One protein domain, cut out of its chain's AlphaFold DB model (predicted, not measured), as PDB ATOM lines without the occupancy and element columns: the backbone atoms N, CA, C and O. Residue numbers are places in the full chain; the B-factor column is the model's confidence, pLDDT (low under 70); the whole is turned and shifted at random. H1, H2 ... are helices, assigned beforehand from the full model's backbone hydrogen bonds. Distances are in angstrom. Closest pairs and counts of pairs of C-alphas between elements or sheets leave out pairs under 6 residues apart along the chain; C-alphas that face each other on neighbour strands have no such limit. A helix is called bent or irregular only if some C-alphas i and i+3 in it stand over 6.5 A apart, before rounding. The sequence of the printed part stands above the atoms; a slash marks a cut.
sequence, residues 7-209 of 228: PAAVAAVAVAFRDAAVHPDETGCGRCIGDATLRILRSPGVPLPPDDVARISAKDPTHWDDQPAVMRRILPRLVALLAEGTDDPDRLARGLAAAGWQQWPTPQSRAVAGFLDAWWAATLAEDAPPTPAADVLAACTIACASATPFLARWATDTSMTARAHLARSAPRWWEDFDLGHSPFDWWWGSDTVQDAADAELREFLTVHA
ATOM      1  N   PRO A   7      23.042  57.478 129.028       91.69
ATOM      2  CA  PRO A   7      23.232  57.659 130.471       91.69
ATOM      3  C   PRO A   7      21.981  57.351 131.308       91.69
ATOM      4  O   PRO A   7      22.076  56.774 132.390       91.69
ATOM      5  N   ALA A   8      20.791  57.695 130.806       93.69
ATOM      6  CA  ALA A   8      19.537  57.404 131.498       93.69
ATOM      7  C   ALA A   8      19.187  55.911 131.430       93.69
ATOM      8  O   ALA A   8      18.668  55.358 132.400       93.69
ATOM      9  N   ALA A   9      19.501  55.241 130.318       96.06
ATOM     10  CA  ALA A   9      19.320  53.800 130.196       96.06
ATOM     11  C   ALA A   9      20.282  53.018 131.113       96.06
ATOM     12  O   ALA A   9      19.853  52.096 131.806       96.06
ATOM     13  N   VAL A  10      21.547  53.447 131.211       96.62
ATOM     14  CA  VAL A  10      22.528  52.916 132.176       96.62
ATOM     15  C   VAL A  10      22.031  53.097 133.615       96.62
ATOM     16  O   VAL A  10      22.055  52.151 134.402       96.62
ATOM     17  N   ALA A  11      21.502  54.276 133.960       96.44
ATOM     18  CA  ALA A  11      20.926  54.517 135.283       96.44
ATOM     19  C   ALA A  11      19.711  53.612 135.571       96.44
ATOM     20  O   ALA A  11      19.578  53.097 136.682       96.44
ATOM     21  N   ALA A  12      18.849  53.366 134.580       97.19
ATOM     22  CA  ALA A  12      17.711  52.459 134.726       97.19
ATOM     23  C   ALA A  12      18.153  51.011 135.008       97.19
ATOM     24  O   ALA A  12      17.565  50.349 135.865       97.19
ATOM     25  N   VAL A  13      19.222  50.540 134.352       97.06
ATOM     26  CA  VAL A  13      19.852  49.250 134.674       97.06
ATOM     27  C   VAL A  13      20.394  49.269 136.105       97.06
ATOM     28  O   VAL A  13      20.083  48.377 136.888       97.06
ATOM     29  N   ALA A  14      21.129  50.305 136.511       95.62
ATOM     30  CA  ALA A  14      21.647  50.387 137.878       95.62
ATOM     31  C   ALA A  14      20.537  50.293 138.944       95.62
ATOM     32  O   ALA A  14      20.712  49.616 139.956       95.62
ATOM     33  N   VAL A  15      19.374  50.905 138.700       96.12
ATOM     34  CA  VAL A  15      18.205  50.805 139.587       96.12
ATOM     35  C   VAL A  15      17.618  49.389 139.598       96.12
ATOM     36  O   VAL A  15      17.383  48.843 140.675       96.12
ATOM     37  N   ALA A  16      17.398  48.779 138.430       96.81
ATOM     38  CA  ALA A  16      16.754  47.466 138.310       96.81
ATOM     39  C   ALA A  16      17.583  46.308 138.901       96.81
ATOM     40  O   ALA A  16      17.025  45.276 139.282       96.81
ATOM     41  N   PHE A  17      18.904  46.482 138.984       95.25
ATOM     42  CA  PHE A  17      19.851  45.472 139.462       95.25
ATOM     43  C   PHE A  17      20.541  45.862 140.777       95.25
ATOM     44  O   PHE A  17      21.512  45.222 141.170       95.25
ATOM     45  N   ARG A  18      20.046  46.883 141.493       91.00
ATOM     46  CA  ARG A  18      20.681  47.381 142.729       91.00
ATOM     47  C   ARG A  18      20.814  46.327 143.834       91.00
ATOM     48  O   ARG A  18      21.781  46.355 144.586       91.00
ATOM     49  N   ASP A  19      19.853  45.406 143.891       89.69
ATOM     50  CA  ASP A  19      19.781  44.329 144.882       89.69
ATOM     51  C   ASP A  19      20.303  42.995 144.317       89.69
ATOM     52  O   ASP A  19      20.168  41.949 144.952       89.69
ATOM     53  N   ALA A  20      20.885  43.002 143.108       91.75
ATOM     54  CA  ALA A  20      21.467  41.804 142.524       91.75
ATOM     55  C   ALA A  20      22.682  41.358 143.347       91.75
ATOM     56  O   ALA A  20      23.659  42.093 143.515       91.75
ATOM     57  N   ALA A  21      22.621  40.122 143.827       89.62
ATOM     58  CA  ALA A  21      23.668  39.474 144.595       89.62
ATOM     59  C   ALA A  21      23.983  38.113 143.974       89.62
ATOM     60  O   ALA A  21      23.107  37.474 143.388       89.62
ATOM     61  N   VAL A  22      25.230  37.674 144.123       94.12
ATOM     62  CA  VAL A  22      25.603  36.276 143.882       94.12
ATOM     63  C   VAL A  22      25.422  35.474 145.166       94.12
ATOM     64  O   VAL A  22      25.359  36.049 146.256       94.12
ATOM     65  N   HIS A  23      25.361  34.149 145.046       92.75
ATOM     66  CA  HIS A  23      25.328  33.277 146.213       92.75
ATOM     67  C   HIS A  23      26.579  33.508 147.091       92.75
ATOM     68  O   HIS A  23      27.677  33.659 146.546       92.75
ATOM     69  N   PRO A  24      26.468  33.540 148.434       92.00
ATOM     70  CA  PRO A  24      27.619  33.758 149.319       92.00
ATOM     71  C   PRO A  24      28.716  32.695 149.160       92.00
ATOM     72  O   PRO A  24      29.888  32.984 149.404       92.00
ATOM     73  N   ASP A  25      28.338  31.506 148.692       93.12
ATOM     74  CA  ASP A  25      29.256  30.396 148.431       93.12
ATOM     75  C   ASP A  25      29.726  30.312 146.968       93.12
ATOM     76  O   ASP A  25      30.422  29.366 146.641       93.12
ATOM     77  N   GLU A  26      29.395  31.273 146.091       94.81
ATOM     78  CA  GLU A  26      29.831  31.277 144.677       94.81
ATOM     79  C   GLU A  26      31.354  31.171 144.576       94.81
ATOM     80  O   GLU A  26      32.065  32.116 144.930       94.81
ATOM     81  N   THR A  27      31.867  30.037 144.112       92.44
ATOM     82  CA  THR A  27      33.305  29.729 144.098       92.44
ATOM     83  C   THR A  27      33.989  30.042 142.773       92.44
ATOM     84  O   THR A  27      35.222  30.113 142.710       92.44
ATOM     85  N   GLY A  28      33.211  30.271 141.718       91.81
ATOM     86  CA  GLY A  28      33.681  30.251 140.348       91.81
ATOM     87  C   GLY A  28      34.375  28.928 139.993       91.81
ATOM     88  O   GLY A  28      34.302  27.926 140.695       91.81
ATOM     89  N   CYS A  29      35.169  28.921 138.923       91.50
ATOM     90  CA  CYS A  29      35.875  27.710 138.486       91.50
ATOM     91  C   CYS A  29      37.117  27.333 139.326       91.50
ATOM     92  O   CYS A  29      37.890  26.454 138.923       91.50
ATOM     93  N   GLY A  30      37.392  28.064 140.414       88.25
ATOM     94  CA  GLY A  30      38.563  27.883 141.284       88.25
ATOM     95  C   GLY A  30      39.926  28.222 140.659       88.25
ATOM     96  O   GLY A  30      40.957  27.960 141.272       88.25
ATOM     97  N   ARG A  31      39.967  28.762 139.430       88.81
ATOM     98  CA  ARG A  31      41.222  29.007 138.683       88.81
ATOM     99  C   ARG A  31      41.316  30.386 138.041       88.81
ATOM    100  O   ARG A  31      42.370  31.010 138.070       88.81
ATOM    101  N   CYS A  32      40.244  30.846 137.400       89.56
ATOM    102  CA  CYS A  32      40.303  32.023 136.528       89.56
ATOM    103  C   CYS A  32      40.062  33.355 137.238       89.56
ATOM    104  O   CYS A  32      40.319  34.402 136.643       89.56
ATOM    105  N   ILE A  33      39.528  33.319 138.456       90.56
ATOM    106  CA  ILE A  33      39.129  34.491 139.230       90.56
ATOM    107  C   ILE A  33      39.698  34.308 140.630       90.56
ATOM    108  O   ILE A  33      39.476  33.276 141.254       90.56
ATOM    109  N   GLY A  34      40.472  35.287 141.092       90.88
ATOM    110  CA  GLY A  34      41.092  35.226 142.412       90.88
ATOM    111  C   GLY A  34      40.110  35.545 143.538       90.88
ATOM    112  O   GLY A  34      39.101  36.227 143.337       90.88
ATOM    113  N   ASP A  35      40.470  35.139 144.756       91.75
ATOM    114  CA  ASP A  35      39.655  35.323 145.964       91.75
ATOM    115  C   ASP A  35      39.268  36.781 146.233       91.75
ATOM    116  O   ASP A  35      38.210  37.057 146.795       91.75
ATOM    117  N   ALA A  36      40.117  37.738 145.844       92.00
ATOM    118  CA  ALA A  36      39.819  39.159 145.999       92.00
ATOM    119  C   ALA A  36      38.610  39.587 145.152       92.00
ATOM    120  O   ALA A  36      37.682  40.197 145.683       92.00
ATOM    121  N   THR A  37      38.591  39.213 143.871       93.94
ATOM    122  CA  THR A  37      37.479  39.498 142.959       93.94
ATOM    123  C   THR A  37      36.222  38.737 143.377       93.94
ATOM    124  O   THR A  37      35.151  39.336 143.421       93.94
ATOM    125  N   LEU A  38      36.334  37.462 143.780       94.44
ATOM    126  CA  LEU A  38      35.191  36.692 144.296       94.44
ATOM    127  C   LEU A  38      34.574  37.336 145.543       94.44
ATOM    128  O   LEU A  38      33.354  37.417 145.663       94.44
ATOM    129  N   ARG A  39      35.397  37.864 146.455       93.62
ATOM    130  CA  ARG A  39      34.907  38.572 147.647       93.62
ATOM    131  C   ARG A  39      34.111  39.828 147.287       93.62
ATOM    132  O   ARG A  39      33.072  40.078 147.895       93.62
ATOM    133  N   ILE A  40      34.572  40.600 146.300       93.62
ATOM    134  CA  ILE A  40      33.836  41.772 145.792       93.62
ATOM    135  C   ILE A  40      32.545  41.330 145.101       93.62
ATOM    136  O   ILE A  40      31.490  41.914 145.349       93.62
ATOM    137  N   LEU A  41      32.605  40.280 144.280       94.12
ATOM    138  CA  LEU A  41      31.450  39.736 143.574       94.12
ATOM    139  C   LEU A  41      30.337  39.346 144.564       94.12
ATOM    140  O   LEU A  41      29.199  39.790 144.407       94.12
ATOM    141  N   ARG A  42      30.705  38.640 145.644       94.44
ATOM    142  CA  ARG A  42      29.841  38.248 146.775       94.44
ATOM    143  C   ARG A  42      29.375  39.401 147.663       94.44
ATOM    144  O   ARG A  42      28.511  39.184 148.502       94.44
ATOM    145  N   SER A  43      29.918  40.607 147.502       91.12
ATOM    146  CA  SER A  43      29.527  41.787 148.283       91.12
ATOM    147  C   SER A  43      28.556  42.659 147.477       91.12
ATOM    148  O   SER A  43      28.998  43.353 146.557       91.12
ATOM    149  N   PRO A  44      27.242  42.663 147.774       86.88
ATOM    150  CA  PRO A  44      26.281  43.511 147.071       86.88
ATOM    151  C   PRO A  44      26.617  44.997 147.244       86.88
ATOM    152  O   PRO A  44      27.129  45.415 148.281       86.88
ATOM    153  N   GLY A  45      26.349  45.805 146.218       84.19
ATOM    154  CA  GLY A  45      26.559  47.259 146.254       84.19
ATOM    155  C   GLY A  45      28.018  47.734 146.210       84.19
ATOM    156  O   GLY A  45      28.250  48.928 146.032       84.19
ATOM    157  N   VAL A  46      29.008  46.841 146.310       90.19
ATOM    158  CA  VAL A  46      30.424  47.202 146.145       90.19
ATOM    159  C   VAL A  46      30.763  47.281 144.649       90.19
ATOM    160  O   VAL A  46      30.552  46.303 143.930       90.19
ATOM    161  N   PRO A  47      31.284  48.404 144.129       88.19
ATOM    162  CA  PRO A  47      31.662  48.492 142.721       88.19
ATOM    163  C   PRO A  47      32.754  47.478 142.352       88.19
ATOM    164  O   PRO A  47      33.741  47.330 143.070       88.19
ATOM    165  N   LEU A  48      32.579  46.793 141.220       92.06
ATOM    166  CA  LEU A  48      33.603  45.919 140.645       92.06
ATOM    167  C   LEU A  48      34.559  46.738 139.762       92.06
ATOM    168  O   LEU A  48      34.086  47.607 139.019       92.06
ATOM    169  N   PRO A  49      35.874  46.458 139.796       92.62
ATOM    170  CA  PRO A  49      36.823  47.050 138.859       92.62
ATOM    171  C   PRO A  49      36.436  46.764 137.396       92.62
ATOM    172  O   PRO A  49      35.953  45.666 137.109       92.62
ATOM    173  N   PRO A  50      36.668  47.702 136.455       91.62
ATOM    174  CA  PRO A  50      36.363  47.513 135.033       91.62
ATOM    175  C   PRO A  50      36.937  46.222 134.442       91.62
ATOM    176  O   PRO A  50      36.203  45.439 133.843       91.62
ATOM    177  N   ASP A  51      38.218  45.959 134.699       90.94
ATOM    178  CA  ASP A  51      38.917  44.777 134.187       90.94
ATOM    179  C   ASP A  51      38.327  43.472 134.724       90.94
ATOM    180  O   ASP A  51      38.285  42.464 134.018       90.94
ATOM    181  N   ASP A  52      37.837  43.482 135.966       93.50
ATOM    182  CA  ASP A  52      37.169  42.323 136.549       93.50
ATOM    183  C   ASP A  52      35.808  42.103 135.887       93.50
ATOM    184  O   ASP A  52      35.486  40.973 135.542       93.50
ATOM    185  N   VAL A  53      35.033  43.159 135.625       93.50
ATOM    186  CA  VAL A  53      33.750  43.051 134.906       93.50
ATOM    187  C   VAL A  53      33.949  42.495 133.496       93.50
ATOM    188  O   VAL A  53      33.235  41.569 133.097       93.50
ATOM    189  N   ALA A  54      34.940  43.006 132.763       89.75
ATOM    190  CA  ALA A  54      35.285  42.506 131.437       89.75
ATOM    191  C   ALA A  54      35.729  41.036 131.490       89.75
ATOM    192  O   ALA A  54      35.248  40.196 130.730       89.75
ATOM    193  N   ARG A  55      36.591  40.685 132.453       90.50
ATOM    194  CA  ARG A  55      37.056  39.306 132.635       90.50
ATOM    195  C   ARG A  55      35.924  38.350 133.003       90.50
ATOM    196  O   ARG A  55      35.938  37.234 132.496       90.50
ATOM    197  N   ILE A  56      35.007  38.754 133.886       92.25
ATOM    198  CA  ILE A  56      33.880  37.943 134.375       92.25
ATOM    199  C   ILE A  56      32.883  37.678 133.244       92.25
ATOM    200  O   ILE A  56      32.548  36.526 132.983       92.25
ATOM    201  N   SER A  57      32.437  38.732 132.556       90.00
ATOM    202  CA  SER A  57      31.442  38.630 131.474       90.00
ATOM    203  C   SER A  57      31.918  37.784 130.290       90.00
ATOM    204  O   SER A  57      31.110  37.117 129.652       90.00
ATOM    205  N   ALA A  58      33.228  37.759 130.042       87.19
ATOM    206  CA  ALA A  58      33.846  36.973 128.982       87.19
ATOM    207  C   ALA A  58      34.082  35.487 129.331       87.19
ATOM    208  O   ALA A  58      34.733  34.784 128.551       87.19
ATOM    209  N   LYS A  59      33.666  35.003 130.512       90.38
ATOM    210  CA  LYS A  59      33.841  33.592 130.898       90.38
ATOM    211  C   LYS A  59      32.715  32.702 130.401       90.38
ATOM    212  O   LYS A  59      31.559  33.109 130.344       90.38
ATOM    213  N   ASP A  60      33.087  31.451 130.135       88.81
ATOM    214  CA  ASP A  60      32.145  30.375 129.849       88.81
ATOM    215  C   ASP A  60      31.130  30.197 130.989       88.81
ATOM    216  O   ASP A  60      31.531  30.342 132.148       88.81
ATOM    217  N   PRO A  61      29.841  29.897 130.711       88.19
ATOM    218  CA  PRO A  61      28.825  29.766 131.756       88.19
ATOM    219  C   PRO A  61      29.219  28.769 132.844       88.19
ATOM    220  O   PRO A  61      28.931  29.002 134.012       88.19
ATOM    221  N   THR A  62      29.950  27.711 132.478       90.00
ATOM    222  CA  THR A  62      30.442  26.674 133.399       90.00
ATOM    223  C   THR A  62      31.506  27.171 134.380       90.00
ATOM    224  O   THR A  62      31.930  26.424 135.260       90.00
ATOM    225  N   HIS A  63      31.970  28.419 134.251       93.25
ATOM    226  CA  HIS A  63      32.887  29.021 135.215       93.25
ATOM    227  C   HIS A  63      32.212  29.485 136.500       93.25
ATOM    228  O   HIS A  63      32.935  29.896 137.405       93.25
ATOM    229  N   TRP A  64      30.885  29.466 136.562       94.56
ATOM    230  CA  TRP A  64      30.102  30.007 137.665       94.56
ATOM    231  C   TRP A  64      29.149  28.949 138.193       94.56
ATOM    232  O   TRP A  64      28.598  28.171 137.412       94.56
ATOM    233  N   ASP A  65      28.915  28.969 139.502       93.38
ATOM    234  CA  ASP A  65      27.909  28.107 140.123       93.38
ATOM    235  C   ASP A  65      26.491  28.586 139.743       93.38
ATOM    236  O   ASP A  65      25.611  27.777 139.442       93.38
ATOM    237  N   ASP A  66      26.286  29.911 139.680       94.50
ATOM    238  CA  ASP A  66      25.064  30.556 139.172       94.50
ATOM    239  C   ASP A  66      25.412  31.714 138.218       94.50
ATOM    240  O   ASP A  66      25.462  32.892 138.595       94.50
ATOM    241  N   GLN A  67      25.650  31.383 136.943       94.06
ATOM    242  CA  GLN A  67      25.973  32.381 135.919       94.06
ATOM    243  C   GLN A  67      24.899  33.486 135.806       94.06
ATOM    244  O   GLN A  67      25.283  34.661 135.767       94.06
ATOM    245  N   PRO A  68      23.580  33.199 135.780       95.31
ATOM    246  CA  PRO A  68      22.576  34.254 135.804       95.31
ATOM    247  C   PRO A  68      22.735  35.234 136.968       95.31
ATOM    248  O   PRO A  68      22.693  36.443 136.738       95.31
ATOM    249  N   ALA A  69      22.955  34.772 138.201       95.81
ATOM    250  CA  ALA A  69      23.182  35.667 139.338       95.81
ATOM    251  C   ALA A  69      24.460  36.508 139.177       95.81
ATOM    252  O   ALA A  69      24.424  37.721 139.417       95.81
ATOM    253  N   VAL A  70      25.558  35.905 138.704       96.12
ATOM    254  CA  VAL A  70      26.818  36.610 138.409       96.12
ATOM    255  C   VAL A  70      26.606  37.709 137.371       96.12
ATOM    256  O   VAL A  70      27.003  38.856 137.594       96.12
ATOM    257  N   MET A  71      25.915  37.409 136.270       96.00
ATOM    258  CA  MET A  71      25.658  38.395 135.222       96.00
ATOM    259  C   MET A  71      24.779  39.541 135.720       96.00
ATOM    260  O   MET A  71      25.121  40.700 135.487       96.00
ATOM    261  N   ARG A  72      23.711  39.261 136.482       96.44
ATOM    262  CA  ARG A  72      22.887  40.311 137.111       96.44
ATOM    263  C   ARG A  72      23.712  41.217 138.028       96.44
ATOM    264  O   ARG A  72      23.513  42.429 138.024       96.44
ATOM    265  N   ARG A  73      24.648  40.641 138.792       95.69
ATOM    266  CA  ARG A  73      25.509  41.365 139.738       95.69
ATOM    267  C   ARG A  73      26.470  42.338 139.054       95.69
ATOM    268  O   ARG A  73      26.757  43.399 139.621       95.69
ATOM    269  N   ILE A  74      26.991  41.986 137.879       95.62
ATOM    270  CA  ILE A  74      27.947  42.835 137.151       95.62
ATOM    271  C   ILE A  74      27.276  43.787 136.157       95.62
ATOM    272  O   ILE A  74      27.904  44.759 135.729       95.62
ATOM    273  N   LEU A  75      26.008  43.539 135.807       95.69
ATOM    274  CA  LEU A  75      25.329  44.217 134.707       95.69
ATOM    275  C   LEU A  75      25.343  45.751 134.790       95.69
ATOM    276  O   LEU A  75      25.641  46.363 133.766       95.69
ATOM    277  N   PRO A  76      25.112  46.400 135.954       95.31
ATOM    278  CA  PRO A  76      25.196  47.858 136.053       95.31
ATOM    279  C   PRO A  76      26.530  48.439 135.583       95.31
ATOM    280  O   PRO A  76      26.548  49.473 134.917       95.31
ATOM    281  N   ARG A  77      27.653  47.780 135.906       94.25
ATOM    282  CA  ARG A  77      28.971  48.243 135.454       94.25
ATOM    283  C   ARG A  77      29.246  47.816 134.018       94.25
ATOM    284  O   ARG A  77      29.834  48.596 133.282       94.25
ATOM    285  N   LEU A  78      28.781  46.636 133.607       94.75
ATOM    286  CA  LEU A  78      28.926  46.140 132.239       94.75
ATOM    287  C   LEU A  78      28.300  47.092 131.211       94.75
ATOM    288  O   LEU A  78      28.964  47.478 130.257       94.75
ATOM    289  N   VAL A  79      27.055  47.529 131.428       95.56
ATOM    290  CA  VAL A  79      26.375  48.439 130.489       95.56
ATOM    291  C   VAL A  79      27.005  49.833 130.458       95.56
ATOM    292  O   VAL A  79      26.992  50.486 129.421       95.56
ATOM    293  N   ALA A  80      27.596  50.277 131.573       94.38
ATOM    294  CA  ALA A  80      28.363  51.518 131.605       94.38
ATOM    295  C   ALA A  80      29.624  51.406 130.737       94.38
ATOM    296  O   ALA A  80      29.865  52.291 129.929       94.38
ATOM    297  N   LEU A  81      30.368  50.296 130.832       93.62
ATOM    298  CA  LEU A  81      31.546  50.050 129.988       93.62
ATOM    299  C   LEU A  81      31.183  49.975 128.500       93.62
ATOM    300  O   LEU A  81      31.870  50.561 127.674       93.62
ATOM    301  N   LEU A  82      30.077  49.308 128.158       94.38
ATOM    302  CA  LEU A  82      29.587  49.252 126.777       94.38
ATOM    303  C   LEU A  82      29.231  50.647 126.233       94.38
ATOM    304  O   LEU A  82      29.558  50.964 125.094       94.38
ATOM    305  N   ALA A  83      28.593  51.493 127.048       94.00
ATOM    306  CA  ALA A  83      28.238  52.857 126.655       94.00
ATOM    307  C   ALA A  83      29.445  53.810 126.587       94.00
ATOM    308  O   ALA A  83      29.457  54.711 125.753       94.00
ATOM    309  N   GLU A  84      30.434  53.628 127.469       92.81
ATOM    310  CA  GLU A  84      31.698  54.383 127.493       92.81
ATOM    311  C   GLU A  84      32.615  54.013 126.310       92.81
ATOM    312  O   GLU A  84      33.474  54.807 125.933       92.81
ATOM    313  N   GLY A  85      32.396  52.844 125.705       91.81
ATOM    314  CA  GLY A  85      33.211  52.285 124.636       91.81
ATOM    315  C   GLY A  85      34.174  51.217 125.154       91.81
ATOM    316  O   GLY A  85      34.782  51.343 126.218       91.81
ATOM    317  N   THR A  86      34.309  50.138 124.391       88.31
ATOM    318  CA  THR A  86      35.223  49.026 124.673       88.31
ATOM    319  C   THR A  86      35.698  48.403 123.364       88.31
ATOM    320  O   THR A  86      34.992  48.498 122.357       88.31
ATOM    321  N   ASP A  87      36.872  47.771 123.391       83.38
ATOM    322  CA  ASP A  87      37.480  47.148 122.211       83.38
ATOM    323  C   ASP A  87      36.741  45.868 121.771       83.38
ATOM    324  O   ASP A  87      36.665  45.600 120.579       83.38
ATOM    325  N   ASP A  88      36.132  45.130 122.712       85.56
ATOM    326  CA  ASP A  88      35.460  43.844 122.452       85.56
ATOM    327  C   ASP A  88      33.996  43.841 122.975       85.56
ATOM    328  O   ASP A  88      33.656  43.115 123.922       85.56
ATOM    329  N   PRO A  89      33.092  44.684 122.443       88.94
ATOM    330  CA  PRO A  89      31.724  44.827 122.958       88.94
ATOM    331  C   PRO A  89      30.896  43.544 122.809       88.94
ATOM    332  O   PRO A  89      30.087  43.200 123.677       88.94
ATOM    333  N   ASP A  90      31.115  42.816 121.720       83.19
ATOM    334  CA  ASP A  90      30.509  41.524 121.440       83.19
ATOM    335  C   ASP A  90      30.906  40.517 122.528       83.19
ATOM    336  O   ASP A  90      30.048  39.836 123.092       83.19
ATOM    337  N   ARG A  91      32.184  40.511 122.930       84.06
ATOM    338  CA  ARG A  91      32.723  39.635 123.966       84.06
ATOM    339  C   ARG A  91      32.051  39.833 125.316       84.06
ATOM    340  O   ARG A  91      31.869  38.875 126.064       84.06
ATOM    341  N   LEU A  92      31.668  41.065 125.620       84.38
ATOM    342  CA  LEU A  92      30.943  41.411 126.835       84.38
ATOM    343  C   LEU A  92      29.453  41.029 126.746       84.38
ATOM    344  O   LEU A  92      28.869  40.562 127.728       84.38
ATOM    345  N   ALA A  93      28.838  41.175 125.569       86.12
ATOM    346  CA  ALA A  93      27.433  40.836 125.319       86.12
ATOM    347  C   ALA A  93      27.150  39.323 125.339       86.12
ATOM    348  O   ALA A  93      26.060  38.880 125.706       86.12
ATOM    349  N   ARG A  94      28.157  38.516 125.012       85.94
ATOM    350  CA  ARG A  94      28.147  37.051 125.094       85.94
ATOM    351  C   ARG A  94      27.673  36.504 126.445       85.94
ATOM    352  O   ARG A  94      26.781  35.658 126.487       85.94
ATOM    353  N   GLY A  95      28.235  36.996 127.552       86.94
ATOM    354  CA  GLY A  95      27.840  36.558 128.896       86.94
ATOM    355  C   GLY A  95      26.381  36.892 129.210       86.94
ATOM    356  O   GLY A  95      25.683  36.114 129.859       86.94
ATOM    357  N   LEU A  96      25.893  38.024 128.694       90.75
ATOM    358  CA  LEU A  96      24.509  38.455 128.862       90.75
ATOM    359  C   LEU A  96      23.540  37.511 128.137       90.75
ATOM    360  O   LEU A  96      22.554  37.087 128.740       90.75
ATOM    361  N   ALA A  97      23.843  37.147 126.887       90.31
ATOM    362  CA  ALA A  97      23.065  36.174 126.116       90.31
ATOM    363  C   ALA A  97      22.999  34.812 126.824       90.31
ATOM    364  O   ALA A  97      21.920  34.249 127.010       90.31
ATOM    365  N   ALA A  98      24.151  34.315 127.279       89.44
ATOM    366  CA  ALA A  98      24.252  33.022 127.942       89.44
ATOM    367  C   ALA A  98      23.490  32.951 129.272       89.44
ATOM    368  O   ALA A  98      22.888  31.929 129.588       89.44
ATOM    369  N   ALA A  99      23.407  34.068 129.993       92.75
ATOM    370  CA  ALA A  99      22.632  34.157 131.222       92.75
ATOM    371  C   ALA A  99      21.104  34.247 131.021       92.75
ATOM    372  O   ALA A  99      20.365  34.384 132.005       92.75
ATOM    373  N   GLY A 100      20.622  34.196 129.772       93.19
ATOM    374  CA  GLY A 100      19.199  34.130 129.441       93.19
ATOM    375  C   GLY A 100      18.415  35.342 129.936       93.19
ATOM    376  O   GLY A 100      17.335  35.189 130.513       93.19
ATOM    377  N   TRP A 101      18.963  36.548 129.760       95.81
ATOM    378  CA  TRP A 101      18.418  37.777 130.351       95.81
ATOM    379  C   TRP A 101      16.956  38.061 129.995       95.81
ATOM    380  O   TRP A 101      16.235  38.679 130.779       95.81
ATOM    381  N   GLN A 102      16.486  37.574 128.847       95.38
ATOM    382  CA  GLN A 102      15.096  37.688 128.412       95.38
ATOM    383  C   GLN A 102      14.121  36.987 129.375       95.38
ATOM    384  O   GLN A 102      12.954  37.366 129.449       95.38
ATOM    385  N   GLN A 103      14.593  35.992 130.132       95.94
ATOM    386  CA  GLN A 103      13.805  35.204 131.087       95.94
ATOM    387  C   GLN A 103      13.855  35.773 132.514       95.94
ATOM    388  O   GLN A 103      13.212  35.249 133.423       95.94
ATOM    389  N   TRP A 104      14.631  36.834 132.745       96.38
ATOM    390  CA  TRP A 104      14.711  37.483 134.050       96.38
ATOM    391  C   TRP A 104      13.410  38.227 134.398       96.38
ATOM    392  O   TRP A 104      12.613  38.536 133.504       96.38
ATOM    393  N   PRO A 105      13.191  38.569 135.687       96.69
ATOM    394  CA  PRO A 105      12.047  39.367 136.114       96.69
ATOM    395  C   PRO A 105      11.796  40.584 135.219       96.69
ATOM    396  O   PRO A 105      12.730  41.284 134.832       96.69
ATOM    397  N   THR A 106      10.525  40.879 134.930       96.88
ATOM    398  CA  THR A 106      10.129  41.909 133.953       96.88
ATOM    399  C   THR A 106      10.822  43.268 134.127       96.88
ATOM    400  O   THR A 106      11.210  43.848 133.113       96.88
ATOM    401  N   PRO A 107      11.025  43.812 135.345       96.69
ATOM    402  CA  PRO A 107      11.760  45.069 135.500       96.69
ATOM    403  C   PRO A 107      13.209  44.990 134.995       96.69
ATOM    404  O   PRO A 107      13.703  45.938 134.391       96.69
ATOM    405  N   GLN A 108      13.869  43.850 135.204       97.25
ATOM    406  CA  GLN A 108      15.257  43.604 134.817       97.25
ATOM    407  C   GLN A 108      15.394  43.405 133.309       97.25
ATOM    408  O   GLN A 108      16.173  44.110 132.671       97.25
ATOM    409  N   SER A 109      14.600  42.508 132.719       97.69
ATOM    410  CA  SER A 109      14.644  42.261 131.273       97.69
ATOM    411  C   SER A 109      14.255  43.506 130.470       97.69
ATOM    412  O   SER A 109      14.908  43.834 129.481       97.69
ATOM    413  N   ARG A 110      13.275  44.295 130.938       97.38
ATOM    414  CA  ARG A 110      12.948  45.592 130.317       97.38
ATOM    415  C   ARG A 110      14.082  46.609 130.403       97.38
ATOM    416  O   ARG A 110      14.257  47.367 129.452       97.38
ATOM    417  N   ALA A 111      14.819  46.659 131.512       97.94
ATOM    418  CA  ALA A 111      15.950  47.574 131.651       97.94
ATOM    419  C   ALA A 111      17.081  47.215 130.675       97.94
ATOM    420  O   ALA A 111      17.630  48.106 130.034       97.94
ATOM    421  N   VAL A 112      17.367  45.920 130.501       97.81
ATOM    422  CA  VAL A 112      18.351  45.436 129.518       97.81
ATOM    423  C   VAL A 112      17.920  45.770 128.092       97.81
ATOM    424  O   VAL A 112      18.680  46.401 127.362       97.81
ATOM    425  N   ALA A 113      16.686  45.425 127.712       97.25
ATOM    426  CA  ALA A 113      16.160  45.742 126.385       97.25
ATOM    427  C   ALA A 113      16.186  47.254 126.106       97.25
ATOM    428  O   ALA A 113      16.589  47.683 125.028       97.25
ATOM    429  N   GLY A 114      15.805  48.070 127.096       97.31
ATOM    430  CA  GLY A 114      15.851  49.527 126.995       97.31
ATOM    431  C   GLY A 114      17.267  50.079 126.830       97.31
ATOM    432  O   GLY A 114      17.452  51.040 126.090       97.31
ATOM    433  N   PHE A 115      18.264  49.469 127.477       98.06
ATOM    434  CA  PHE A 115      19.670  49.820 127.288       98.06
ATOM    435  C   PHE A 115      20.172  49.481 125.884       98.06
ATOM    436  O   PHE A 115      20.709  50.366 125.227       98.06
ATOM    437  N   LEU A 116      19.963  48.251 125.405       97.56
ATOM    438  CA  LEU A 116      20.406  47.837 124.066       97.56
ATOM    439  C   LEU A 116      19.773  48.717 122.978       97.56
ATOM    440  O   LEU A 116      20.445  49.155 122.047       97.56
ATOM    441  N   ASP A 117      18.488  49.043 123.140       96.75
ATOM    442  CA  ASP A 117      17.773  49.943 122.243       96.75
ATOM    443  C   ASP A 117      18.348  51.370 122.267       96.75
ATOM    444  O   ASP A 117      18.601  51.955 121.213       96.75
ATOM    445  N   ALA A 118      18.585  51.926 123.456       97.00
ATOM    446  CA  ALA A 118      19.156  53.259 123.637       97.00
ATOM    447  C   ALA A 118      20.582  53.377 123.095       97.00
ATOM    448  O   ALA A 118      20.913  54.357 122.427       97.00
ATOM    449  N   TRP A 119      21.411  52.374 123.376       97.44
ATOM    450  CA  TRP A 119      22.794  52.313 122.926       97.44
ATOM    451  C   TRP A 119      22.856  52.286 121.402       97.44
ATOM    452  O   TRP A 119      23.497  53.148 120.808       97.44
ATOM    453  N   TRP A 120      22.076  51.407 120.766       97.88
ATOM    454  CA  TRP A 120      22.026  51.330 119.311       97.88
ATOM    455  C   TRP A 120      21.539  52.626 118.649       97.88
ATOM    456  O   TRP A 120      22.122  53.090 117.669       97.88
ATOM    457  N   ALA A 121      20.489  53.247 119.196       96.75
ATOM    458  CA  ALA A 121      19.991  54.522 118.678       96.75
ATOM    459  C   ALA A 121      21.041  55.639 118.766       96.75
ATOM    460  O   ALA A 121      21.185  56.417 117.825       96.75
ATOM    461  N   ALA A 122      21.774  55.719 119.879       96.50
ATOM    462  CA  ALA A 122      22.828  56.711 120.049       96.50
ATOM    463  C   ALA A 122      23.993  56.478 119.077       96.50
ATOM    464  O   ALA A 122      24.442  57.428 118.439       96.50
ATOM    465  N   THR A 123      24.412  55.223 118.892       97.19
ATOM    466  CA  THR A 123      25.474  54.857 117.945       97.19
ATOM    467  C   THR A 123      25.150  55.277 116.511       97.19
ATOM    468  O   THR A 123      26.026  55.787 115.818       97.19
ATOM    469  N   LEU A 124      23.901  55.108 116.060       97.31
ATOM    470  CA  LEU A 124      23.486  55.537 114.718       97.31
ATOM    471  C   LEU A 124      23.433  57.062 114.550       97.31
ATOM    472  O   LEU A 124      23.648  57.561 113.444       97.31
ATOM    473  N   ALA A 125      23.142  57.794 115.628       96.25
ATOM    474  CA  ALA A 125      23.008  59.248 115.607       96.25
ATOM    475  C   ALA A 125      24.358  59.987 115.687       96.25
ATOM    476  O   ALA A 125      24.470  61.116 115.207       96.25
ATOM    477  N   GLU A 126      25.374  59.369 116.289       96.25
ATOM    478  CA  GLU A 126      26.703  59.949 116.475       96.25
ATOM    479  C   GLU A 126      27.630  59.620 115.295       96.25
ATOM    480  O   GLU A 126      27.670  58.486 114.826       96.25
ATOM    481  N   ASP A 127      28.377  60.605 114.782       94.56
ATOM    482  CA  ASP A 127      29.261  60.400 113.617       94.56
ATOM    483  C   ASP A 127      30.480  59.526 113.946       94.56
ATOM    484  O   ASP A 127      30.854  58.642 113.170       94.56
ATOM    485  N   ALA A 128      31.038  59.731 115.140       95.00
ATOM    486  CA  ALA A 128      32.170  58.993 115.686       95.00
ATOM    487  C   ALA A 128      31.817  58.437 117.081       95.00
ATOM    488  O   ALA A 128      32.308  58.956 118.083       95.00
ATOM    489  N   PRO A 129      30.936  57.420 117.160       95.38
ATOM    490  CA  PRO A 129      30.552  56.816 118.428       95.38
ATOM    491  C   PRO A 129      31.763  56.139 119.095       95.38
ATOM    492  O   PRO A 129      32.669  55.695 118.384       95.38
ATOM    493  N   PRO A 130      31.767  55.983 120.434       95.69
ATOM    494  CA  PRO A 130      32.875  55.351 121.161       95.69
ATOM    495  C   PRO A 130      33.219  53.934 120.682       95.69
ATOM    496  O   PRO A 130      34.370  53.515 120.751       95.69
ATOM    497  N   THR A 131      32.219  53.211 120.175       96.00
ATOM    498  CA  THR A 131      32.359  51.887 119.568       96.00
ATOM    499  C   THR A 131      31.761  51.923 118.158       96.00
ATOM    500  O   THR A 131      30.652  52.449 117.997       96.00
ATOM    501  N   PRO A 132      32.440  51.370 117.133       96.25
ATOM    502  CA  PRO A 132      31.925  51.354 115.767       96.25
ATOM    503  C   PRO A 132      30.548  50.691 115.658       96.25
ATOM    504  O   PRO A 132      30.263  49.692 116.317       96.25
ATOM    505  N   ALA A 133      29.698  51.209 114.766       96.75
ATOM    506  CA  ALA A 133      28.337  50.704 114.576       96.75
ATOM    507  C   ALA A 133      28.281  49.202 114.249       96.75
ATOM    508  O   ALA A 133      27.351  48.524 114.679       96.75
ATOM    509  N   ALA A 134      29.280  48.678 113.532       96.12
ATOM    510  CA  ALA A 134      29.363  47.255 113.230       96.12
ATOM    511  C   ALA A 134      29.496  46.394 114.494       96.12
ATOM    512  O   ALA A 134      28.787  45.398 114.641       96.12
ATOM    513  N   ASP A 135      30.353  46.814 115.424       96.56
ATOM    514  CA  ASP A 135      30.645  46.060 116.640       96.56
ATOM    515  C   ASP A 135      29.516  46.226 117.676       96.56
ATOM    516  O   ASP A 135      29.160  45.270 118.367       96.56
ATOM    517  N   VAL A 136      28.857  47.396 117.724       97.19
ATOM    518  CA  VAL A 136      27.626  47.580 118.520       97.19
ATOM    519  C   VAL A 136      26.486  46.715 117.982       97.19
ATOM    520  O   VAL A 136      25.796  46.069 118.771       97.19
ATOM    521  N   LEU A 137      26.288  46.658 116.656       97.44
ATOM    522  CA  LEU A 137      25.288  45.771 116.057       97.44
ATOM    523  C   LEU A 137      25.581  44.315 116.434       97.44
ATOM    524  O   LEU A 137      24.668  43.618 116.862       97.44
ATOM    525  N   ALA A 138      26.837  43.872 116.333       95.88
ATOM    526  CA  ALA A 138      27.221  42.515 116.705       95.88
ATOM    527  C   ALA A 138      26.910  42.206 118.177       95.88
ATOM    528  O   ALA A 138      26.264  41.200 118.471       95.88
ATOM    529  N   ALA A 139      27.280  43.100 119.097       95.62
ATOM    530  CA  ALA A 139      26.982  42.953 120.519       95.62
ATOM    531  C   ALA A 139      25.471  42.865 120.799       95.62
ATOM    532  O   ALA A 139      25.012  41.979 121.522       95.62
ATOM    533  N   CYS A 140      24.685  43.750 120.189       96.75
ATOM    534  CA  CYS A 140      23.228  43.764 120.288       96.75
ATOM    535  C   CYS A 140      22.591  42.480 119.729       96.75
ATOM    536  O   CYS A 140      21.739  41.878 120.389       96.75
ATOM    537  N   THR A 141      23.039  42.026 118.558       95.88
ATOM    538  CA  THR A 141      22.589  40.781 117.925       95.88
ATOM    539  C   THR A 141      22.887  39.572 118.803       95.88
ATOM    540  O   THR A 141      21.989  38.768 119.047       95.88
ATOM    541  N   ILE A 142      24.108  39.471 119.337       93.81
ATOM    542  CA  ILE A 142      24.515  38.373 120.220       93.81
ATOM    543  C   ILE A 142      23.674  38.373 121.495       93.81
ATOM    544  O   ILE A 142      23.119  37.338 121.860       93.81
ATOM    545  N   ALA A 143      23.518  39.530 122.146       94.25
ATOM    546  CA  ALA A 143      22.705  39.652 123.354       94.25
ATOM    547  C   ALA A 143      21.252  39.208 123.115       94.25
ATOM    548  O   ALA A 143      20.666  38.529 123.959       94.25
ATOM    549  N   CYS A 144      20.663  39.583 121.980       93.94
ATOM    550  CA  CYS A 144      19.261  39.309 121.669       93.94
ATOM    551  C   CYS A 144      19.013  37.980 120.951       93.94
ATOM    552  O   CYS A 144      17.850  37.595 120.841       93.94
ATOM    553  N   ALA A 145      20.060  37.306 120.466       93.12
ATOM    554  CA  ALA A 145      19.962  36.196 119.516       93.12
ATOM    555  C   ALA A 145      19.196  36.558 118.218       93.12
ATOM    556  O   ALA A 145      18.590  35.692 117.593       93.12
ATOM    557  N   SER A 146      19.178  37.842 117.838       94.50
ATOM    558  CA  SER A 146      18.554  38.354 116.608       94.50
ATOM    559  C   SER A 146      19.043  39.772 116.300       94.50
ATOM    560  O   SER A 146      19.113  40.625 117.190       94.50
ATOM    561  N   ALA A 147      19.346  40.025 115.028       96.81
ATOM    562  CA  ALA A 147      19.708  41.321 114.468       96.81
ATOM    563  C   ALA A 147      18.474  42.130 114.027       96.81
ATOM    564  O   ALA A 147      18.532  43.363 113.981       96.81
ATOM    565  N   THR A 148      17.349  41.459 113.742       97.56
ATOM    566  CA  THR A 148      16.096  42.048 113.229       97.56
ATOM    567  C   THR A 148      15.713  43.403 113.850       97.56
ATOM    568  O   THR A 148      15.546  44.362 113.092       97.56
ATOM    569  N   PRO A 149      15.569  43.565 115.184       96.81
ATOM    570  CA  PRO A 149      15.111  44.840 115.748       96.81
ATOM    571  C   PRO A 149      16.092  45.997 115.499       96.81
ATOM    572  O   PRO A 149      15.677  47.144 115.312       96.81
ATOM    573  N   PHE A 150      17.392  45.705 115.455       98.12
ATOM    574  CA  PHE A 150      18.443  46.699 115.262       98.12
ATOM    575  C   PHE A 150      18.575  47.087 113.786       98.12
ATOM    576  O   PHE A 150      18.654  48.277 113.464       98.12
ATOM    577  N   LEU A 151      18.497  46.100 112.890       98.31
ATOM    578  CA  LEU A 151      18.471  46.306 111.441       98.31
ATOM    579  C   LEU A 151      17.211  47.052 110.995       98.31
ATOM    580  O   LEU A 151      17.307  47.954 110.169       98.31
ATOM    581  N   ALA A 152      16.047  46.759 111.585       97.69
ATOM    582  CA  ALA A 152      14.810  47.482 111.299       97.69
ATOM    583  C   ALA A 152      14.937  48.978 111.624       97.69
ATOM    584  O   ALA A 152      14.528  49.820 110.823       97.69
ATOM    585  N   ARG A 153      15.563  49.333 112.757       96.12
ATOM    586  CA  ARG A 153      15.859  50.740 113.064       96.12
ATOM    587  C   ARG A 153      16.796  51.343 112.022       96.12
ATOM    588  O   ARG A 153      16.492  52.415 111.505       96.12
ATOM    589  N   TRP A 154      17.892  50.656 111.701       97.12
ATOM    590  CA  TRP A 154      18.865  51.145 110.724       97.12
ATOM    591  C   TRP A 154      18.226  51.373 109.348       97.12
ATOM    592  O   TRP A 154      18.440  52.416 108.738       97.12
ATOM    593  N   ALA A 155      17.365  50.458 108.900       96.81
ATOM    594  CA  ALA A 155      16.637  50.562 107.636       96.81
ATOM    595  C   ALA A 155      15.757  51.820 107.559       96.81
ATOM    596  O   ALA A 155      15.595  52.400 106.485       96.81
ATOM    597  N   THR A 156      15.184  52.243 108.691       96.00
ATOM    598  CA  THR A 156      14.332  53.442 108.773       96.00
ATOM    599  C   THR A 156      15.105  54.741 109.004       96.00
ATOM    600  O   THR A 156      14.552  55.821 108.785       96.00
ATOM    601  N   ASP A 157      16.368  54.668 109.429       95.12
ATOM    602  CA  ASP A 157      17.191  55.847 109.689       95.12
ATOM    603  C   ASP A 157      17.792  56.385 108.385       95.12
ATOM    604  O   ASP A 157      18.806  55.913 107.867       95.12
ATOM    605  N   THR A 158      17.153  57.419 107.841       93.12
ATOM    606  CA  THR A 158      17.597  58.061 106.603       93.12
ATOM    607  C   THR A 158      18.684  59.116 106.814       93.12
ATOM    608  O   THR A 158      18.998  59.839 105.866       93.12
ATOM    609  N   SER A 159      19.252  59.278 108.011       96.50
ATOM    610  CA  SER A 159      20.299  60.278 108.257       96.50
ATOM    611  C   SER A 159      21.571  60.000 107.441       96.50
ATOM    612  O   SER A 159      21.835  58.880 106.995       96.50
ATOM    613  N   MET A 160      22.373  61.042 107.206       97.00
ATOM    614  CA  MET A 160      23.679  60.877 106.553       97.00
ATOM    615  C   MET A 160      24.639  60.062 107.425       97.00
ATOM    616  O   MET A 160      25.405  59.264 106.891       97.00
ATOM    617  N   THR A 161      24.547  60.219 108.746       97.88
ATOM    618  CA  THR A 161      25.347  59.487 109.731       97.88
ATOM    619  C   THR A 161      25.090  57.984 109.665       97.88
ATOM    620  O   THR A 161      26.022  57.213 109.442       97.88
ATOM    621  N   ALA A 162      23.825  57.556 109.740       96.94
ATOM    622  CA  ALA A 162      23.465  56.142 109.647       96.94
ATOM    623  C   ALA A 162      23.888  55.518 108.304       96.94
ATOM    624  O   ALA A 162      24.377  54.386 108.265       96.94
ATOM    625  N   ARG A 163      23.772  56.266 107.198       97.12
ATOM    626  CA  ARG A 163      24.255  55.825 105.877       97.12
ATOM    627  C   ARG A 163      25.777  55.695 105.815       97.12
ATOM    628  O   ARG A 163      26.275  54.746 105.214       97.12
ATOM    629  N   ALA A 164      26.514  56.612 106.438       97.56
ATOM    630  CA  ALA A 164      27.971  56.544 106.509       97.56
ATOM    631  C   ALA A 164      28.436  55.336 107.336       97.56
ATOM    632  O   ALA A 164      29.336  54.614 106.906       97.56
ATOM    633  N   HIS A 165      27.783  55.059 108.471       98.06
ATOM    634  CA  HIS A 165      28.021  53.838 109.248       98.06
ATOM    635  C   HIS A 165      27.807  52.579 108.409       98.06
ATOM    636  O   HIS A 165      28.642  51.676 108.446       98.06
ATOM    637  N   LEU A 166      26.735  52.532 107.611       97.56
ATOM    638  CA  LEU A 166      26.434  51.369 106.778       97.56
ATOM    639  C   LEU A 166      27.499  51.174 105.695       97.56
ATOM    640  O   LEU A 166      28.015  50.072 105.531       97.56
ATOM    641  N   ALA A 167      27.878  52.251 105.005       96.44
ATOM    642  CA  ALA A 167      28.912  52.212 103.975       96.44
ATOM    643  C   ALA A 167      30.277  51.753 104.519       96.44
ATOM    644  O   ALA A 167      31.012  51.066 103.812       96.44
ATOM    645  N   ARG A 168      30.607  52.100 105.771       96.50
ATOM    646  CA  ARG A 168      31.828  51.638 106.452       96.50
ATOM    647  C   ARG A 168      31.758  50.174 106.888       96.50
ATOM    648  O   ARG A 168      32.774  49.492 106.843       96.50
ATOM    649  N   SER A 169      30.585  49.705 107.313       96.94
ATOM    650  CA  SER A 169      30.414  48.374 107.919       96.94
ATOM    651  C   SER A 169      30.212  47.265 106.880       96.94
ATOM    652  O   SER A 169      30.768  46.178 107.014       96.94
ATOM    653  N   ALA A 170      29.453  47.546 105.815       97.19
ATOM    654  CA  ALA A 170      29.039  46.547 104.830       97.19
ATOM    655  C   ALA A 170      30.184  45.771 104.147       97.19
ATOM    656  O   ALA A 170      30.019  44.564 103.964       97.19
ATOM    657  N   PRO A 171      31.333  46.383 103.777       95.94
ATOM    658  CA  PRO A 171      32.427  45.645 103.147       95.94
ATOM    659  C   PRO A 171      32.961  44.496 104.009       95.94
ATOM    660  O   PRO A 171      33.135  43.400 103.486       95.94
ATOM    661  N   ARG A 172      33.145  44.727 105.318       95.12
ATOM    662  CA  ARG A 172      33.636  43.706 106.259       95.12
ATOM    663  C   ARG A 172      32.668  42.527 106.349       95.12
ATOM    664  O   ARG A 172      33.085  41.387 106.230       95.12
ATOM    665  N   TRP A 173      31.370  42.788 106.487       96.88
ATOM    666  CA  TRP A 173      30.384  41.707 106.583       96.88
ATOM    667  C   TRP A 173      30.251  40.901 105.294       96.88
ATOM    668  O   TRP A 173      30.045  39.690 105.340       96.88
ATOM    669  N   TRP A 174      30.356  41.555 104.133       96.81
ATOM    670  CA  TRP A 174      30.386  40.824 102.870       96.81
ATOM    671  C   TRP A 174      31.634  39.952 102.744       96.81
ATOM    672  O   TRP A 174      31.504  38.819 102.292       96.81
ATOM    673  N   GLU A 175      32.792  40.448 103.179       95.31
ATOM    674  CA  GLU A 175      34.032  39.671 103.243       95.31
ATOM    675  C   GLU A 175      33.896  38.458 104.175       95.31
ATOM    676  O   GLU A 175      34.205  37.346 103.752       95.31
ATOM    677  N   ASP A 176      33.350  38.636 105.382       95.12
ATOM    678  CA  ASP A 176      33.087  37.537 106.320       95.12
ATOM    679  C   ASP A 176      32.228  36.447 105.656       95.12
ATOM    680  O   ASP A 176      32.604  35.272 105.637       95.12
ATOM    681  N   PHE A 177      31.124  36.830 105.006       95.62
ATOM    682  CA  PHE A 177      30.274  35.875 104.292       95.62
ATOM    683  C   PHE A 177      30.962  35.207 103.097       95.62
ATOM    684  O   PHE A 177      30.727  34.022 102.856       95.62
ATOM    685  N   ASP A 178      31.794  35.932 102.348       95.38
ATOM    686  CA  ASP A 178      32.543  35.382 101.213       95.38
ATOM    687  C   ASP A 178      33.593  34.355 101.675       95.38
ATOM    688  O   ASP A 178      33.872  33.387 100.963       95.38
ATOM    689  N   LEU A 179      34.124  34.521 102.890       95.31
ATOM    690  CA  LEU A 179      35.024  33.575 103.552       95.31
ATOM    691  C   LEU A 179      34.288  32.421 104.255       95.31
ATOM    692  O   LEU A 179      34.931  31.500 104.758       95.31
ATOM    693  N   GLY A 180      32.952  32.431 104.268       93.69
ATOM    694  CA  GLY A 180      32.145  31.432 104.968       93.69
ATOM    695  C   GLY A 180      32.144  31.604 106.490       93.69
ATOM    696  O   GLY A 180      31.882  30.643 107.210       93.69
ATOM    697  N   HIS A 181      32.446  32.805 106.979       93.12
ATOM    698  CA  HIS A 181      32.397  33.170 108.389       93.12
ATOM    699  C   HIS A 181      31.093  33.907 108.727       93.12
ATOM    700  O   HIS A 181      30.493  34.584 107.887       93.12
ATOM    701  N   SER A 182      30.668  33.780 109.984       92.94
ATOM    702  CA  SER A 182      29.625  34.630 110.559       92.94
ATOM    703  C   SER A 182      30.233  35.992 110.920       92.94
ATOM    704  O   SER A 182      31.270  36.018 111.583       92.94
ATOM    705  N   PRO A 183      29.588  37.117 110.565       93.06
ATOM    706  CA  PRO A 183      29.963  38.457 111.029       93.06
ATOM    707  C   PRO A 183      29.831  38.678 112.540       93.06
ATOM    708  O   PRO A 183      30.247  39.715 113.065       93.06
ATOM    709  N   PHE A 184      29.179  37.745 113.225       91.81
ATOM    710  CA  PHE A 184      28.970  37.754 114.661       91.81
ATOM    711  C   PHE A 184      29.785  36.622 115.293       91.81
ATOM    712  O   PHE A 184      29.672  35.462 114.884       91.81
ATOM    713  N   ASP A 185      30.568  36.937 116.319       83.62
ATOM    714  CA  ASP A 185      31.420  35.955 116.986       83.62
ATOM    715  C   ASP A 185      30.635  35.115 118.007       83.62
ATOM    716  O   ASP A 185      30.721  35.280 119.235       83.62
ATOM    717  N   TRP A 186      29.850  34.177 117.488       78.88
ATOM    718  CA  TRP A 186      29.132  33.211 118.302       78.88
ATOM    719  C   TRP A 186      30.090  32.200 118.941       78.88
ATOM    720  O   TRP A 186      31.013  31.669 118.333       78.88
ATOM    721  N   TRP A 187      29.833  31.907 120.205       73.75
ATOM    722  CA  TRP A 187      30.442  30.808 120.971       73.75
ATOM    723  C   TRP A 187      29.410  30.176 121.926       73.75
ATOM    724  O   TRP A 187      29.703  29.211 122.625       73.75
ATOM    725  N   TRP A 188      28.207  30.759 121.969       69.25
ATOM    726  CA  TRP A 188      27.057  30.356 122.760       69.25
ATOM    727  C   TRP A 188      25.818  30.406 121.860       69.25
ATOM    728  O   TRP A 188      25.706  31.303 121.025       69.25
ATOM    729  N   GLY A 189      24.880  29.483 122.070       74.69
ATOM    730  CA  GLY A 189      23.715  29.288 121.207       74.69
ATOM    731  C   GLY A 189      23.887  28.083 120.282       74.69
ATOM    732  O   GLY A 189      24.873  27.357 120.368       74.69
ATOM    733  N   SER A 190      22.890  27.832 119.438       83.75
ATOM    734  CA  SER A 190      22.949  26.792 118.408       83.75
ATOM    735  C   SER A 190      23.312  27.391 117.055       83.75
ATOM    736  O   SER A 190      22.978  28.546 116.786       83.75
ATOM    737  N   ASP A 191      23.877  26.573 116.165       88.88
ATOM    738  CA  ASP A 191      24.143  26.947 114.767       88.88
ATOM    739  C   ASP A 191      22.900  27.553 114.097       88.88
ATOM    740  O   ASP A 191      22.990  28.524 113.362       88.88
ATOM    741  N   THR A 192      21.701  27.072 114.448       91.56
ATOM    742  CA  THR A 192      20.434  27.609 113.928       91.56
ATOM    743  C   THR A 192      20.175  29.072 114.301       91.56
ATOM    744  O   THR A 192      19.523  29.781 113.542       91.56
ATOM    745  N   VAL A 193      20.614  29.519 115.483       90.25
ATOM    746  CA  VAL A 193      20.472  30.920 115.920       90.25
ATOM    747  C   VAL A 193      21.455  31.800 115.158       90.25
ATOM    748  O   VAL A 193      21.074  32.863 114.674       90.25
ATOM    749  N   GLN A 194      22.693  31.326 115.012       92.38
ATOM    750  CA  GLN A 194      23.711  31.987 114.205       92.38
ATOM    751  C   GLN A 194      23.257  32.124 112.746       92.38
ATOM    752  O   GLN A 194      23.215  33.234 112.225       92.38
ATOM    753  N   ASP A 195      22.833  31.026 112.118       94.38
ATOM    754  CA  ASP A 195      22.376  31.002 110.726       94.38
ATOM    755  C   ASP A 195      21.197  31.954 110.490       94.38
ATOM    756  O   ASP A 195      21.111  32.603 109.443       94.38
ATOM    757  N   ALA A 196      20.284  32.057 111.461       95.38
ATOM    758  CA  ALA A 196      19.162  32.983 111.393       95.38
ATOM    759  C   ALA A 196      19.630  34.445 111.428       95.38
ATOM    760  O   ALA A 196      19.228  35.226 110.568       95.38
ATOM    761  N   ALA A 197      20.507  34.814 112.365       95.75
ATOM    762  CA  ALA A 197      21.049  36.171 112.445       95.75
ATOM    763  C   ALA A 197      21.879  36.541 111.199       95.75
ATOM    764  O   ALA A 197      21.778  37.659 110.685       95.75
ATOM    765  N   ASP A 198      22.650  35.592 110.669       97.06
ATOM    766  CA  ASP A 198      23.388  35.750 109.416       97.06
ATOM    767  C   ASP A 198      22.440  35.999 108.238       97.06
ATOM    768  O   ASP A 198      22.690  36.877 107.408       97.06
ATOM    769  N   ALA A 199      21.335  35.252 108.159       97.75
ATOM    770  CA  ALA A 199      20.319  35.440 107.131       97.75
ATOM    771  C   ALA A 199      19.650  36.823 107.228       97.75
ATOM    772  O   ALA A 199      19.521  37.494 106.202       97.75
ATOM    773  N   GLU A 200      19.302  37.277 108.437       98.44
ATOM    774  CA  GLU A 200      18.745  38.616 108.687       98.44
ATOM    775  C   GLU A 200      19.692  39.721 108.182       98.44
ATOM    776  O   GLU A 200      19.271  40.644 107.477       98.44
ATOM    777  N   LEU A 201      20.992  39.614 108.490       98.31
ATOM    778  CA  LEU A 201      21.987  40.581 108.025       98.31
ATOM    779  C   LEU A 201      22.163  40.528 106.500       98.31
ATOM    780  O   LEU A 201      22.204  41.576 105.855       98.31
ATOM    781  N   ARG A 202      22.223  39.337 105.889       97.62
ATOM    782  CA  ARG A 202      22.325  39.193 104.421       97.62
ATOM    783  C   ARG A 202      21.130  39.801 103.694       97.62
ATOM    784  O   ARG A 202      21.318  40.456 102.663       97.62
ATOM    785  N   GLU A 203      19.919  39.585 104.200       98.00
ATOM    786  CA  GLU A 203      18.699  40.166 103.638       98.00
ATOM    787  C   GLU A 203      18.766  41.695 103.676       98.00
ATOM    788  O   GLU A 203      18.624  42.351 102.640       98.00
ATOM    789  N   PHE A 204      19.097  42.257 104.840       98.25
ATOM    790  CA  PHE A 204      19.268  43.696 105.007       98.25
ATOM    791  C   PHE A 204      20.320  44.273 104.047       98.25
ATOM    792  O   PHE A 204      20.059  45.258 103.351       98.25
ATOM    793  N   LEU A 205      21.498  43.650 103.951       97.50
ATOM    794  CA  LEU A 205      22.572  44.139 103.084       97.50
ATOM    795  C   LEU A 205      22.197  44.082 101.606       97.50
ATOM    796  O   LEU A 205      22.536  44.995 100.861       97.50
ATOM    797  N   THR A 206      21.456  43.065 101.173       97.00
ATOM    798  CA  THR A 206      21.008  42.955  99.775       97.00
ATOM    799  C   THR A 206      20.136  44.143  99.357       97.00
ATOM    800  O   THR A 206      20.201  44.580  98.208       97.00
ATOM    801  N   VAL A 207      19.354  44.693 100.288       96.25
ATOM    802  CA  VAL A 207      18.476  45.843 100.039       96.25
ATOM    803  C   VAL A 207      19.215  47.172 100.206       96.25
ATOM    804  O   VAL A 207      19.064  48.069  99.377       96.25
ATOM    805  N   HIS A 208      20.008  47.318 101.270       96.25
ATOM    806  CA  HIS A 208      20.507  48.624 101.715       96.25
ATOM    807  C   HIS A 208      21.977  48.899 101.373       96.25
ATOM    808  O   HIS A 208      22.380  50.060 101.303       96.25
ATOM    809  N   ALA A 209      22.778  47.859 101.141       95.06
ATOM    810  CA  ALA A 209      24.187  47.963 100.769       95.06
ATOM    811  C   ALA A 209      24.589  46.784  99.862       95.06
ATOM    812  O   ALA A 209      25.453  45.976 100.235       95.06
TER     813      ALA A 209
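This is residues 7 to 209 of the 228 residues of an uncharacterized protein of Kitasatospora sp. OK780 (UniProt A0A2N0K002). Five helices, H1, H4, H5, H6 and H7, make a ring-like up-and-down bundle, in which each packs on the next in the order H1, H4, H5, H7, H6 and back to H1. On one side of this bundle H3 packs on H4 and H5, with H2 and the loop of residues 17 to 34 farther out; on another side H8 packs on H6 and H7, with H10 side by side with H8, and the first arm of the bent helix H9 makes a corner with the end of H6. The printed part has 203 residues with ten named helices, H1 to H10 in chain order, and no named strand; the class is all helix. The whole is compact, with a radius of gyration of the C-alphas of 17.2 A, and spans 52 by 35 by 28 A.

Start at H6, residues 106 to 125, the longest helix. H1, residues 7 to 16, and H6 touch, closest at the C-alphas of Ala 9 and Phe 115, 4.9 A apart, at a shallow tilt of 12 degrees, opposite ways. H1 also touches residues 75 to 83 of H4, residues 67 to 84; the closest C-alphas, of Ala 14 and Pro 76, are 4.7 A apart. H4 is irregular, with C-alphas 73 and 76 7.5 A apart, and has a kink of 59 degrees near residue 74. H4 and H5, residues 89 to 98, form a helical hairpin, closest at the C-alphas of Leu 82 and Pro 89, 6.2 A apart. H5 and H7, residues 133 to 144, touch and run the same way at a shallow tilt of 7 degrees; the C-alphas of Asp 90 and Ala 139 come within 3.9 A. H6 and H7 form a hairpin too, closest at the C-alphas of Thr 123 and Ala 133, 6.1 A apart. Outside this bundle, H3, residues 50 to 57, touches H4 at a steep tilt of 45 degrees, closest at the C-alphas of Val 53 and Ile 74, 6.2 A apart. H2, residues 35 to 41, only just touches H4, with 3 pairs of C-alphas within 8 A, the closest being Leu 41 and Arg 73 at 7.3 A. Now go to H8, residues 148 to 156, and H10, residues 191 to 208: they touch at a shallow tilt of 6 degrees, the same way, closest at the C-alphas of Thr 148 and Glu 200, 6.3 A apart. H9, residues 160 to 178, was assigned as one helix by its hydrogen bonds but is bent, with C-alphas 168 and 171 6.9 A apart; its arms, H9a to residue 168 and H9b from 171, stand at a steep tilt of 40 degrees. H9a touches residues 124 to 125 of H6, about perpendicular at 90 degrees, closest at the C-alphas of Leu 124 and Ala 162, 5.1 A apart. H9b and H10 are near each other. Every O i to N i+4 pair is within hydrogen-bond range in H1, H2, H3, H6, H7, H8, H9a, H9b and H10, against 11 of 14 in H4 and 4 of 6 in H5.

Find C-alpha 106 at (10.129, 41.909, 133.953); from there H6 runs 28.3 A to C-alpha 125 at (23.008, 59.248, 115.607). H10 is 25.6 A long and ends at C-alpha 208, (20.507, 48.624, 101.715). H4 measures 24.2 A and H7 16.2 A.

Look for the two C-alphas farthest apart at Asp 25 and Met 160, 52.1 A. The printed part has no cut. The links H1 to H2 and H9 to H10 are long. The mean pLDDT of the printed part is 93.6, and residue 188 is under 70.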